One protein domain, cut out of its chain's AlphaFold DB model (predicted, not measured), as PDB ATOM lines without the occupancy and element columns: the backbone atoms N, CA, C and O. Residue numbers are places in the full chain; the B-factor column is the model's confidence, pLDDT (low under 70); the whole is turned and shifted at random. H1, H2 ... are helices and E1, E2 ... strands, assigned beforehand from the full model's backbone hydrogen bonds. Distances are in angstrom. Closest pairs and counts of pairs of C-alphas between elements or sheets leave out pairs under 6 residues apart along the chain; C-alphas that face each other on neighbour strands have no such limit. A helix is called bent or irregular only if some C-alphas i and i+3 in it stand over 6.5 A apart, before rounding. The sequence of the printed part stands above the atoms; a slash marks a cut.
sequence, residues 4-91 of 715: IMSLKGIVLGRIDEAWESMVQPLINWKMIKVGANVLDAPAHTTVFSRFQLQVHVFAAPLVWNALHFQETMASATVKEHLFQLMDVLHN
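AT A GLANCE: This is residues 4 to 91 of the 715 residues of an uncharacterized protein of Aphanomyces astaci (UniProt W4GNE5). Two helices, H1 and H3, cross steeply beside one end of a long hairpin of two strands, E2 and E3. The long link of the hairpin, with His 44, reaches one extreme of the elongated outline, and the stretch between the short helix H2 and H3, with Gln 70, reaches the other; E1 and residues 4 to 5 make a small antiparallel pairing away from the sheet. The printed part has 88 residues, with three named strands and three named helices in the order E1, H1, E2, E3, H2, H3; the sheet, E2 - E3, is antiparallel, and the class is mixed, helices and strands. The whole is loose, with a radius of gyration of the C-alphas of 15.5 A and spans of 51 by 26 by 19 A.

IN THESE COORDINATES: E1 is residues 11 to 14, beginning at C-alpha 11 at (-14.458, -34.120, 36.890). H1, residues 17 to 28, is 16.2 A long and irregular, but only just: C-alphas 22 and 25 are 6.8 A apart. E2, residues 32 to 40, measures 24.9 A, and E3, residues 52 to 59, measures 22.4 A. H2 is residues 61 to 64. H3, residues 73 to 89, measures 25.3 A and ends at C-alpha 89 at (-3.959, -30.703, 59.249).

HOW THE PARTS SIT: E2 and E3 form a hairpin, antiparallel at 160 degrees; N 35 and O 56 are 2.8 A apart and N 54 and O 37 are 2.8 A apart, within hydrogen-bond range. The closest C-alphas of H1 and E2, those of Leu 26 and Ile 32, are 5.8 A apart. H1 touches H3 with residues 22 to 26 alone, closest at the C-alphas of Met 22 and His 81, 5.7 A; the two run opposite ways at a steep tilt of 51 degrees. H3 and E3 are near each other, with 7 pairs of C-alphas within 10 A. H2 touches no helix. E1 is apart from E2, E3, H1, H2 and H3. Within hydrogen-bond range are 6 of 8 O i to N i+4 pairs in H1 and 12 of 13 in H3; H2 is too short for such a pair.

THE WHOLE: The C-alphas farthest apart, those of His 44 and Gln 70, are 51.2 A from each other. The printed part has no cut. The link from E2 to E3, 11 residues, is long. The mean pLDDT of the printed part is 72.5; residues 41 to 45, residue 47, residues 61 to 79 and residues 89 to 91 are under 70.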
ATOM      1  N   ILE A   4     -10.589 -32.630  41.061       81.19
ATOM      2  CA  ILE A   4     -11.491 -33.421  41.898       81.19
ATOM      3  C   ILE A   4     -12.328 -34.288  40.963       81.19
ATOM      4  O   ILE A   4     -13.055 -33.768  40.113       81.19
ATOM      5  N   MET A   5     -12.214 -35.604  41.108       83.38
ATOM      6  CA  MET A   5     -12.940 -36.577  40.296       83.38
ATOM      7  C   MET A   5     -13.870 -37.410  41.170       83.38
ATOM      8  O   MET A   5     -13.510 -37.802  42.278       83.38
ATOM      9  N   SER A   6     -15.065 -37.702  40.663       81.31
ATOM     10  CA  SER A   6     -15.952 -38.682  41.281       81.31
ATOM     11  C   SER A   6     -15.411 -40.102  41.082       81.31
ATOM     12  O   SER A   6     -14.638 -40.365  40.158       81.31
ATOM     13  N   LEU A   7     -15.896 -41.054  41.883       80.94
ATOM     14  CA  LEU A   7     -15.587 -42.484  41.719       80.94
ATOM     15  C   LEU A   7     -15.992 -43.040  40.338       80.94
ATOM     16  O   LEU A   7     -15.496 -44.082  39.927       80.94
ATOM     17  N   LYS A   8     -16.875 -42.339  39.613       82.12
ATOM     18  CA  LYS A   8     -17.310 -42.673  38.247       82.12
ATOM     19  C   LYS A   8     -16.461 -41.996  37.158       82.12
ATOM     20  O   LYS A   8     -16.819 -42.060  35.989       82.12
ATOM     21  N   GLY A   9     -15.373 -41.315  37.526       80.56
ATOM     22  CA  GLY A   9     -14.453 -40.663  36.588       80.56
ATOM     23  C   GLY A   9     -14.893 -39.281  36.092       80.56
ATOM     24  O   GLY A   9     -14.281 -38.742  35.174       80.56
ATOM     25  N   ILE A  10     -15.932 -38.685  36.686       81.88
ATOM     26  CA  ILE A  10     -16.435 -37.361  36.283       81.88
ATOM     27  C   ILE A  10     -15.651 -36.276  37.019       81.88
ATOM     28  O   ILE A  10     -15.539 -36.326  38.242       81.88
ATOM     29  N   VAL A  11     -15.141 -35.278  36.294       83.00
ATOM     30  CA  VAL A  11     -14.458 -34.120  36.890       83.00
ATOM     31  C   VAL A  11     -15.496 -33.179  37.502       83.00
ATOM     32  O   VAL A  11     -16.320 -32.617  36.788       83.00
ATOM     33  N   LEU A  12     -15.446 -33.015  38.822       78.69
ATOM     34  CA  LEU A  12     -16.369 -32.175  39.593       78.69
ATOM     35  C   LEU A  12     -15.857 -30.737  39.752       78.69
ATOM     36  O   LEU A  12     -16.645 -29.812  39.904       78.69
ATOM     37  N   GLY A  13     -14.538 -30.539  39.726       81.44
ATOM     38  CA  GLY A  13     -13.942 -29.220  39.906       81.44
ATOM     39  C   GLY A  13     -12.438 -29.269  40.151       81.44
ATOM     40  O   GLY A  13     -11.777 -30.279  39.893       81.44
ATOM     41  N   ARG A  14     -11.901 -28.160  40.663       82.44
ATOM     42  CA  ARG A  14     -10.497 -28.008  41.068       82.44
ATOM     43  C   ARG A  14     -10.414 -27.634  42.543       82.44
ATOM     44  O   ARG A  14     -11.317 -26.966  43.042       82.44
ATOM     45  N   ILE A  15      -9.348 -28.065  43.208       81.56
ATOM     46  CA  ILE A  15      -9.029 -27.617  44.566       81.56
ATOM     47  C   ILE A  15      -8.377 -26.224  44.519       81.56
ATOM     48  O   ILE A  15      -7.883 -25.809  43.469       81.56
ATOM     49  N   ASP A  16      -8.399 -25.496  45.635       81.88
ATOM     50  CA  ASP A  16      -7.744 -24.192  45.743       81.88
ATOM     51  C   ASP A  16      -6.230 -24.293  45.499       81.88
ATOM     52  O   ASP A  16      -5.579 -25.258  45.903       81.88
ATOM     53  N   GLU A  17      -5.657 -23.255  44.886       80.94
ATOM     54  CA  GLU A  17      -4.249 -23.213  44.468       80.94
ATOM     55  C   GLU A  17      -3.266 -23.418  45.634       80.94
ATOM     56  O   GLU A  17      -2.269 -24.125  45.492       80.94
ATOM     57  N   ALA A  18      -3.581 -22.882  46.818       77.94
ATOM     58  CA  ALA A  18      -2.772 -23.067  48.023       77.94
ATOM     59  C   ALA A  18      -2.706 -24.542  48.471       77.94
ATOM     60  O   ALA A  18      -1.642 -25.038  48.836       77.94
ATOM     61  N   TRP A  19      -3.833 -25.261  48.401       79.06
ATOM     62  CA  TRP A  19      -3.886 -26.695  48.699       79.06
ATOM     63  C   TRP A  19      -3.208 -27.520  47.608       79.06
ATOM     64  O   TRP A  19      -2.510 -28.486  47.917       79.06
ATOM     65  N   GLU A  20      -3.378 -27.133  46.342       82.94
ATOM     66  CA  GLU A  20      -2.708 -27.788  45.221       82.94
ATOM     67  C   GLU A  20      -1.182 -27.714  45.358       82.94
ATOM     68  O   GLU A  20      -0.523 -28.751  45.279       82.94
ATOM     69  N   SER A  21      -0.633 -26.522  45.611       82.38
ATOM     70  CA  SER A  21       0.811 -26.301  45.763       82.38
ATOM     71  C   SER A  21       1.418 -27.159  46.882       82.38
ATOM     72  O   SER A  21       2.478 -27.754  46.714       82.38
ATOM     73  N   MET A  22       0.698 -27.310  47.998       79.31
ATOM     74  CA  MET A  22       1.148 -28.089  49.154       79.31
ATOM     75  C   MET A  22       1.089 -29.610  48.922       79.31
ATOM     76  O   MET A  22       1.997 -30.348  49.306       79.31
ATOM     77  N   VAL A  23       0.017 -30.104  48.297       82.00
ATOM     78  CA  VAL A  23      -0.294 -31.543  48.219       82.00
ATOM     79  C   VAL A  23       0.268 -32.200  46.952       82.00
ATOM     80  O   VAL A  23       0.675 -33.364  46.993       82.00
ATOM     81  N   GLN A  24       0.324 -31.484  45.823       84.50
ATOM     82  CA  GLN A  24       0.764 -32.031  44.534       84.50
ATOM     83  C   GLN A  24       2.184 -32.634  44.579       84.50
ATOM     84  O   GLN A  24       2.349 -33.750  44.072       84.50
ATOM     85  N   PRO A  25       3.203 -31.990  45.193       84.19
ATOM     86  CA  PRO A  25       4.550 -32.561  45.278       84.19
ATOM     87  C   PRO A  25       4.577 -33.868  46.080       84.19
ATOM     88  O   PRO A  25       5.205 -34.846  45.675       84.19
ATOM     89  N   LEU A  26       3.824 -33.922  47.180       81.06
ATOM     90  CA  LEU A  26       3.761 -35.085  48.063       81.06
ATOM     91  C   LEU A  26       3.039 -36.279  47.426       81.06
ATOM     92  O   LEU A  26       3.449 -37.424  47.634       81.06
ATOM     93  N   ILE A  27       1.999 -36.029  46.620       83.50
ATOM     94  CA  ILE A  27       1.337 -37.066  45.815       83.50
ATOM     95  C   ILE A  27       2.296 -37.604  44.747       83.50
ATOM     96  O   ILE A  27       2.412 -38.821  44.591       83.50
ATOM     97  N   ASN A  28       3.018 -36.724  44.042       84.25
ATOM     98  CA  ASN A  28       3.969 -37.122  42.996       84.25
ATOM     99  C   ASN A  28       5.090 -38.013  43.553       84.25
ATOM    100  O   ASN A  28       5.494 -38.984  42.913       84.25
ATOM    101  N   TRP A  29       5.543 -37.730  44.777       79.19
ATOM    102  CA  TRP A  29       6.521 -38.546  45.499       79.19
ATOM    103  C   TRP A  29       5.932 -39.765  46.217       79.19
ATOM    104  O   TRP A  29       6.666 -40.484  46.891       79.19
ATOM    105  N   LYS A  30       4.629 -40.036  46.059       81.50
ATOM    106  CA  LYS A  30       3.910 -41.160  46.689       81.50
ATOM    107  C   LYS A  30       3.998 -41.165  48.222       81.50
ATOM    108  O   LYS A  30       3.850 -42.216  48.845       81.50
ATOM    109  N   MET A  31       4.217 -39.998  48.823       75.00
ATOM    110  CA  MET A  31       4.309 -39.834  50.275       75.00
ATOM    111  C   MET A  31       2.924 -39.798  50.914       75.00
ATOM    112  O   MET A  31       2.730 -40.322  52.007       75.00
ATOM    113  N   ILE A  32       1.940 -39.237  50.212       79.12
ATOM    114  CA  ILE A  32       0.555 -39.166  50.678       79.12
ATOM    115  C   ILE A  32      -0.418 -39.657  49.605       79.12
ATOM    116  O   ILE A  32      -0.142 -39.599  48.406       79.12
ATOM    117  N   LYS A  33      -1.594 -40.091  50.048       82.88
ATOM    118  CA  LYS A  33      -2.795 -40.255  49.228       82.88
ATOM    119  C   LYS A  33      -3.885 -39.353  49.780       82.88
ATOM    120  O   LYS A  33      -3.997 -39.201  50.990       82.88
ATOM    121  N   VAL A  34      -4.698 -38.780  48.903       81.38
ATOM    122  CA  VAL A  34      -5.783 -37.880  49.299       81.38
ATOM    123  C   VAL A  34      -7.109 -38.440  48.802       81.38
ATOM    124  O   VAL A  34      -7.247 -38.754  47.623       81.38
ATOM    125  N   GLY A  35      -8.063 -38.590  49.715       81.56
ATOM    126  CA  GLY A  35      -9.471 -38.851  49.436       81.56
ATOM    127  C   GLY A  35     -10.317 -37.638  49.819       81.56
ATOM    128  O   GLY A  35      -9.858 -36.767  50.552       81.56
ATOM    129  N   ALA A  36     -11.553 -37.559  49.336       80.38
ATOM    130  CA  ALA A  36     -12.473 -36.505  49.745       80.38
ATOM    131  C   ALA A  36     -13.923 -36.992  49.735       80.38
ATOM    132  O   ALA A  36     -14.328 -37.701  48.813       80.38
ATOM    133  N   ASN A  37     -14.700 -36.559  50.726       81.94
ATOM    134  CA  ASN A  37     -16.152 -36.700  50.759       81.94
ATOM    135  C   ASN A  37     -16.786 -35.328  50.531       81.94
ATOM    136  O   ASN A  37     -16.330 -34.332  51.090       81.94
ATOM    137  N   VAL A  38     -17.845 -35.265  49.729       78.75
ATOM    138  CA  VAL A  38     -18.629 -34.034  49.574       78.75
ATOM    139  C   VAL A  38     -19.541 -33.896  50.790       78.75
ATOM    140  O   VAL A  38     -20.312 -34.812  51.068       78.75
ATOM    141  N   LEU A  39     -19.418 -32.790  51.526       76.75
ATOM    142  CA  LEU A  39     -20.234 -32.514  52.716       76.75
ATOM    143  C   LEU A  39     -21.528 -31.788  52.358       76.75
ATOM    144  O   LEU A  39     -22.590 -32.148  52.852       76.75
ATOM    145  N   ASP A  40     -21.423 -30.786  51.486       70.88
ATOM    146  CA  ASP A  40     -22.555 -30.007  50.997       70.88
ATOM    147  C   ASP A  40     -22.429 -29.857  49.481       70.88
ATOM    148  O   ASP A  40     -21.468 -29.262  48.973       70.88
ATOM    149  N   ALA A  41     -23.361 -30.482  48.763       63.12
ATOM    150  CA  ALA A  41     -23.432 -30.456  47.312       63.12
ATOM    151  C   ALA A  41     -24.548 -29.486  46.897       63.12
ATOM    152  O   ALA A  41     -25.693 -29.681  47.308       63.12
ATOM    153  N   PRO A  42     -24.270 -28.465  46.067       62.25
ATOM    154  CA  PRO A  42     -25.306 -27.538  45.631       62.25
ATOM    155  C   PRO A  42     -26.398 -28.284  44.852       62.25
ATOM    156  O   PRO A  42     -26.100 -29.075  43.958       62.25
ATOM    157  N   ALA A  43     -27.670 -27.998  45.159       64.00
ATOM    158  CA  ALA A  43     -28.838 -28.629  44.524       64.00
ATOM    159  C   ALA A  43     -28.864 -28.466  42.988       64.00
ATOM    160  O   ALA A  43     -29.427 -29.298  42.277       64.00
ATOM    161  N   HIS A  44     -28.209 -27.420  42.473       65.00
ATOM    162  CA  HIS A  44     -27.961 -27.200  41.053       65.00
ATOM    163  C   HIS A  44     -26.499 -26.784  40.848       65.00
ATOM    164  O   HIS A  44     -26.060 -25.750  41.351       65.00
ATOM    165  N   THR A  45     -25.731 -27.577  40.101       62.25
ATOM    166  CA  THR A  45     -24.340 -27.258  39.757       62.25
ATOM    167  C   THR A  45     -24.301 -26.277  38.589       62.25
ATOM    168  O   THR A  45     -24.388 -26.676  37.428       62.25
ATOM    169  N   THR A  46     -24.169 -24.986  38.881       70.31
ATOM    170  CA  THR A  46     -23.790 -23.975  37.885       70.31
ATOM    171  C   THR A  46     -22.266 -23.899  37.767       70.31
ATOM    172  O   THR A  46     -21.533 -24.235  38.705       70.31
ATOM    173  N   VAL A  47     -21.762 -23.473  36.604       69.62
ATOM    174  CA  VAL A  47     -20.323 -23.237  36.404       69.62
ATOM    175  C   VAL A  47     -19.854 -22.201  37.435       69.62
ATOM    176  O   VAL A  47     -20.506 -21.177  37.608       69.62
ATOM    177  N   PHE A  48     -18.740 -22.484  38.123       71.75
ATOM    178  CA  PHE A  48     -18.164 -21.690  39.229       71.75
ATOM    179  C   PHE A  48     -18.870 -21.770  40.595       71.75
ATOM    180  O   PHE A  48     -18.516 -21.019  41.506       71.75
ATOM    181  N   SER A  49     -19.806 -22.701  40.789       76.56
ATOM    182  CA  SER A  49     -20.337 -22.997  42.127       76.56
ATOM    183  C   SER A  49     -19.251 -23.563  43.060       76.56
ATOM    184  O   SER A  49     -18.385 -24.338  42.648       76.56
ATOM    185  N   ARG A  50     -19.277 -23.145  44.332       79.00
ATOM    186  CA  ARG A  50     -18.395 -23.657  45.392       79.00
ATOM    187  C   ARG A  50     -19.130 -24.747  46.166       79.00
ATOM    188  O   ARG A  50     -20.315 -24.598  46.439       79.00
ATOM    189  N   PHE A  51     -18.424 -25.805  46.536       79.12
ATOM    190  CA  PHE A  51     -18.956 -26.904  47.341       79.12
ATOM    191  C   PHE A  51     -17.949 -27.287  48.421       79.12
ATOM    192  O   PHE A  51     -16.745 -27.072  48.263       79.12
ATOM    193  N   GLN A  52     -18.442 -27.818  49.537       81.00
ATOM    194  CA  GLN A  52     -17.594 -28.163  50.672       81.00
ATOM    195  C   GLN A  52     -17.127 -29.614  50.584       81.00
ATOM    196  O   GLN A  52     -17.918 -30.534  50.363       81.00
ATOM    197  N   LEU A  53     -15.827 -29.811  50.794       78.75
ATOM    198  CA  LEU A  53     -15.193 -31.119  50.842       78.75
ATOM    199  C   LEU A  53     -14.632 -31.388  52.233       78.75
ATOM    200  O   LEU A  53     -13.912 -30.563  52.793       78.75
ATOM    201  N   GLN A  54     -14.883 -32.589  52.738       80.62
ATOM    202  CA  GLN A  54     -14.072 -33.190  53.784       80.62
ATOM    203  C   GLN A  54     -12.919 -33.933  53.118       80.62
ATOM    204  O   GLN A  54     -13.128 -34.970  52.489       80.62
ATOM    205  N   VAL A  55     -11.708 -33.397  53.236       77.62
ATOM    206  CA  VAL A  55     -10.500 -34.000  52.665       77.62
ATOM    207  C   VAL A  55      -9.871 -34.951  53.681       77.62
ATOM    208  O   VAL A  55      -9.626 -34.576  54.823       77.62
ATOM    209  N   HIS A  56      -9.587 -36.175  53.246       76.31
ATOM    210  CA  HIS A  56      -8.906 -37.215  54.013       76.31
ATOM    211  C   HIS A  56      -7.500 -37.405  53.455       76.31
ATOM    212  O   HIS A  56      -7.339 -37.726  52.278       76.31
ATOM    213  N   VAL A  57      -6.475 -37.220  54.282       78.50
ATOM    214  CA  VAL A  57      -5.073 -37.387  53.882       78.50
ATOM    215  C   VAL A  57      -4.507 -38.635  54.546       78.50
ATOM    216  O   VAL A  57      -4.502 -38.756  55.766       78.50
ATOM    217  N   PHE A  58      -3.994 -39.555  53.738       77.44
ATOM    218  CA  PHE A  58      -3.385 -40.803  54.175       77.44
ATOM    219  C   PHE A  58      -1.878 -40.744  53.925       77.44
ATOM    220  O   PHE A  58      -1.440 -40.698  52.776       77.44
ATOM    221  N   ALA A  59      -1.077 -40.754  54.989       74.06
ATOM    222  CA  ALA A  59       0.382 -40.775  54.897       74.06
ATOM    223  C   ALA A  59       0.910 -42.207  54.691       74.06
ATOM    224  O   ALA A  59       0.490 -43.137  55.379       74.06
ATOM    225  N   ALA A  60       1.843 -42.393  53.757       74.06
ATOM    226  CA  ALA A  60       2.524 -43.669  53.548       74.06
ATOM    227  C   ALA A  60       3.495 -43.983  54.707       74.06
ATOM    228  O   ALA A  60       4.036 -43.053  55.296       74.06
ATOM    229  N   PRO A  61       3.824 -45.258  54.997       69.12
ATOM    230  CA  PRO A  61       4.797 -45.621  56.040       69.12
ATOM    231  C   PRO A  61       6.155 -44.906  55.914       69.12
ATOM    232  O   PRO A  61       6.769 -44.549  56.912       69.12
ATOM    233  N   LEU A  62       6.587 -44.634  54.678       67.62
ATOM    234  CA  LEU A  62       7.817 -43.903  54.357       67.62
ATOM    235  C   LEU A  62       7.865 -42.490  54.953       67.62
ATOM    236  O   LEU A  62       8.943 -42.047  55.329       67.62
ATOM    237  N   VAL A  63       6.719 -41.813  55.090       66.94
ATOM    238  CA  VAL A  63       6.605 -40.477  55.708       66.94
ATOM    239  C   VAL A  63       7.162 -40.461  57.130       66.94
ATOM    240  O   VAL A  63       7.743 -39.473  57.567       66.94
ATOM    241  N   TRP A  64       7.004 -41.576  57.834       68.31
ATOM    242  CA  TRP A  64       7.269 -41.698  59.261       68.31
ATOM    243  C   TRP A  64       8.666 -42.236  59.583       68.31
ATOM    244  O   TRP A  64       9.066 -42.248  60.743       68.31
ATOM    245  N   ASN A  65       9.427 -42.645  58.562       63.41
ATOM    246  CA  ASN A  65      10.802 -43.137  58.690       63.41
ATOM    247  C   ASN A  65      11.838 -41.991  58.648       63.41
ATOM    248  O   ASN A  65      12.968 -42.191  58.200       63.41
ATOM    249  N   ALA A  66      11.478 -40.776  59.089       52.50
ATOM    250  CA  ALA A  66      12.295 -39.567  58.920       52.50
ATOM    251  C   ALA A  66      13.694 -39.648  59.560       52.50
ATOM    252  O   ALA A  66      14.608 -38.969  59.093       52.50
ATOM    253  N   LEU A  67      13.888 -40.521  60.557       50.16
ATOM    254  CA  LEU A  67      15.190 -40.800  61.180       50.16
ATOM    255  C   LEU A  67      16.186 -41.523  60.244       50.16
ATOM    256  O   LEU A  67      17.374 -41.572  60.549       50.16
ATOM    257  N   HIS A  68      15.733 -42.057  59.103       49.25
ATOM    258  CA  HIS A  68      16.558 -42.817  58.153       49.25
ATOM    259  C   HIS A  68      16.698 -42.186  56.758       49.25
ATOM    260  O   HIS A  68      17.356 -42.769  55.895       49.25
ATOM    261  N   PHE A  69      16.132 -41.000  56.504       49.78
ATOM    262  CA  PHE A  69      16.334 -40.326  55.217       49.78
ATOM    263  C   PHE A  69      17.776 -39.817  55.095       49.78
ATOM    264  O   PHE A  69      18.103 -38.751  55.616       49.78
ATOM    265  N   GLN A  70      18.620 -40.558  54.372       43.25
ATOM    266  CA  GLN A  70      19.926 -40.077  53.919       43.25
ATOM    267  C   GLN A  70      19.764 -38.777  53.112       43.25
ATOM    268  O   GLN A  70      18.856 -38.641  52.284       43.25
ATOM    269  N   GLU A  71      20.639 -37.812  53.397       42.53
ATOM    270  CA  GLU A  71      20.665 -36.471  52.814       42.53
ATOM    271  C   GLU A  71      20.817 -36.528  51.287       42.53
ATOM    272  O   GLU A  71      21.902 -36.691  50.739       42.53
ATOM    273  N   THR A  72      19.705 -36.372  50.573       44.44
ATOM    274  CA  THR A  72      19.683 -36.040  49.143       44.44
ATOM    275  C   THR A  72      18.855 -34.770  48.971       44.44
ATOM    276  O   THR A  72      17.872 -34.577  49.683       44.44
ATOM    277  N   MET A  73      19.220 -33.884  48.039       40.06
ATOM    278  CA  MET A  73      18.548 -32.582  47.837       40.06
ATOM    279  C   MET A  73      17.032 -32.703  47.591       40.06
ATOM    280  O   MET A  73      16.262 -31.868  48.060       40.06
ATOM    281  N   ALA A  74      16.584 -33.788  46.946       48.03
ATOM    282  CA  ALA A  74      15.162 -34.085  46.764       48.03
ATOM    283  C   ALA A  74      14.421 -34.303  48.101       48.03
ATOM    284  O   ALA A  74      13.248 -33.965  48.209       48.03
ATOM    285  N   SER A  75      15.102 -34.803  49.139       60.22
ATOM    286  CA  SER A  75      14.539 -35.078  50.469       60.22
ATOM    287  C   SER A  75      14.156 -33.803  51.232       60.22
ATOM    288  O   SER A  75      13.139 -33.784  51.920       60.22
ATOM    289  N   ALA A  76      14.913 -32.708  51.087       61.97
ATOM    290  CA  ALA A  76      14.662 -31.468  51.833       61.97
ATOM    291  C   ALA A  76      13.344 -30.792  51.418       61.97
ATOM    292  O   ALA A  76      12.547 -30.394  52.266       61.97
ATOM    293  N   THR A  77      13.072 -30.723  50.113       67.25
ATOM    294  CA  THR A  77      11.823 -30.157  49.588       67.25
ATOM    295  C   THR A  77      10.614 -31.031  49.936       67.25
ATOM    296  O   THR A  77       9.549 -30.493  50.236       67.25
ATOM    297  N   VAL A  78      10.767 -32.364  49.956       69.75
ATOM    298  CA  VAL A  78       9.723 -33.298  50.431       69.75
ATOM    299  C   VAL A  78       9.388 -33.038  51.892       69.75
ATOM    300  O   VAL A  78       8.213 -32.885  52.226       69.75
ATOM    301  N   LYS A  79      10.413 -32.966  52.751       67.94
ATOM    302  CA  LYS A  79      10.263 -32.705  54.187       67.94
ATOM    303  C   LYS A  79       9.524 -31.395  54.442       67.94
ATOM    304  O   LYS A  79       8.653 -31.358  55.300       67.94
ATOM    305  N   GLU A  80       9.812 -30.363  53.649       71.69
ATOM    306  CA  GLU A  80       9.146 -29.066  53.768       71.69
ATOM    307  C   GLU A  80       7.643 -29.136  53.504       71.69
ATOM    308  O   GLU A  80       6.843 -28.735  54.347       71.69
ATOM    309  N   HIS A  81       7.243 -29.685  52.355       75.50
ATOM    310  CA  HIS A  81       5.826 -29.771  52.000       75.50
ATOM    311  C   HIS A  81       5.073 -30.695  52.962       75.50
ATOM    312  O   HIS A  81       3.926 -30.429  53.316       75.50
ATOM    313  N   LEU A  82       5.725 -31.774  53.410       74.00
ATOM    314  CA  LEU A  82       5.165 -32.712  54.376       74.00
ATOM    315  C   LEU A  82       4.930 -32.029  55.726       74.00
ATOM    316  O   LEU A  82       3.846 -32.161  56.288       74.00
ATOM    317  N   PHE A  83       5.920 -31.284  56.218       71.94
ATOM    318  CA  PHE A  83       5.805 -30.507  57.444       71.94
ATOM    319  C   PHE A  83       4.650 -29.502  57.359       71.94
ATOM    320  O   PHE A  83       3.780 -29.505  58.226       71.94
ATOM    321  N   GLN A  84       4.588 -28.713  56.280       74.06
ATOM    322  CA  GLN A  84       3.510 -27.746  56.044       74.06
ATOM    323  C   GLN A  84       2.128 -28.413  56.049       74.06
ATOM    324  O   GLN A  84       1.213 -27.932  56.712       74.06
ATOM    325  N   LEU A  85       1.981 -29.555  55.368       76.12
ATOM    326  CA  LEU A  85       0.730 -30.308  55.346       76.12
ATOM    327  C   LEU A  85       0.331 -30.809  56.738       76.12
ATOM    328  O   LEU A  85      -0.826 -30.673  57.129       76.12
ATOM    329  N   MET A  86       1.270 -31.378  57.494       72.81
ATOM    330  CA  MET A  86       0.997 -31.881  58.843       72.81
ATOM    331  C   MET A  86       0.659 -30.766  59.831       72.81
ATOM    332  O   MET A  86      -0.163 -30.972  60.725       72.81
ATOM    333  N   ASP A  87       1.253 -29.589  59.660       70.31
ATOM    334  CA  ASP A  87       0.931 -28.420  60.468       70.31
ATOM    335  C   ASP A  87      -0.469 -27.878  60.146       70.31
ATOM    336  O   ASP A  87      -1.274 -27.667  61.050       70.31
ATOM    337  N   VAL A  88      -0.824 -27.786  58.858       71.56
ATOM    338  CA  VAL A  88      -2.170 -27.382  58.410       71.56
ATOM    339  C   VAL A  88      -3.257 -28.355  58.885       71.56
ATOM    340  O   VAL A  88      -4.340 -27.921  59.284       71.56
ATOM    341  N   LEU A  89      -2.992 -29.667  58.859       69.19
ATOM    342  CA  LEU A  89      -3.959 -30.703  59.249       69.19
ATOM    343  C   LEU A  89      -4.229 -30.763  60.763       69.19
ATOM    344  O   LEU A  89      -5.262 -31.292  61.164       69.19
ATOM    345  N   HIS A  90      -3.352 -30.216  61.609       65.06
ATOM    346  CA  HIS A  90      -3.502 -30.265  63.069       65.06
ATOM    347  C   HIS A  90      -4.422 -29.161  63.653       65.06
ATOM    348  O   HIS A  90      -4.553 -29.062  64.869       65.06
ATOM    349  N   ASN A  91      -5.134 -28.422  62.787       53.91
ATOM    350  CA  ASN A  91      -6.002 -27.251  63.019       53.91
ATOM    351  C   ASN A  91      -5.295 -25.900  62.858       53.91
ATOM    352  O   ASN A  91      -4.215 -25.672  63.388       53.91
TER     353      ASN A  91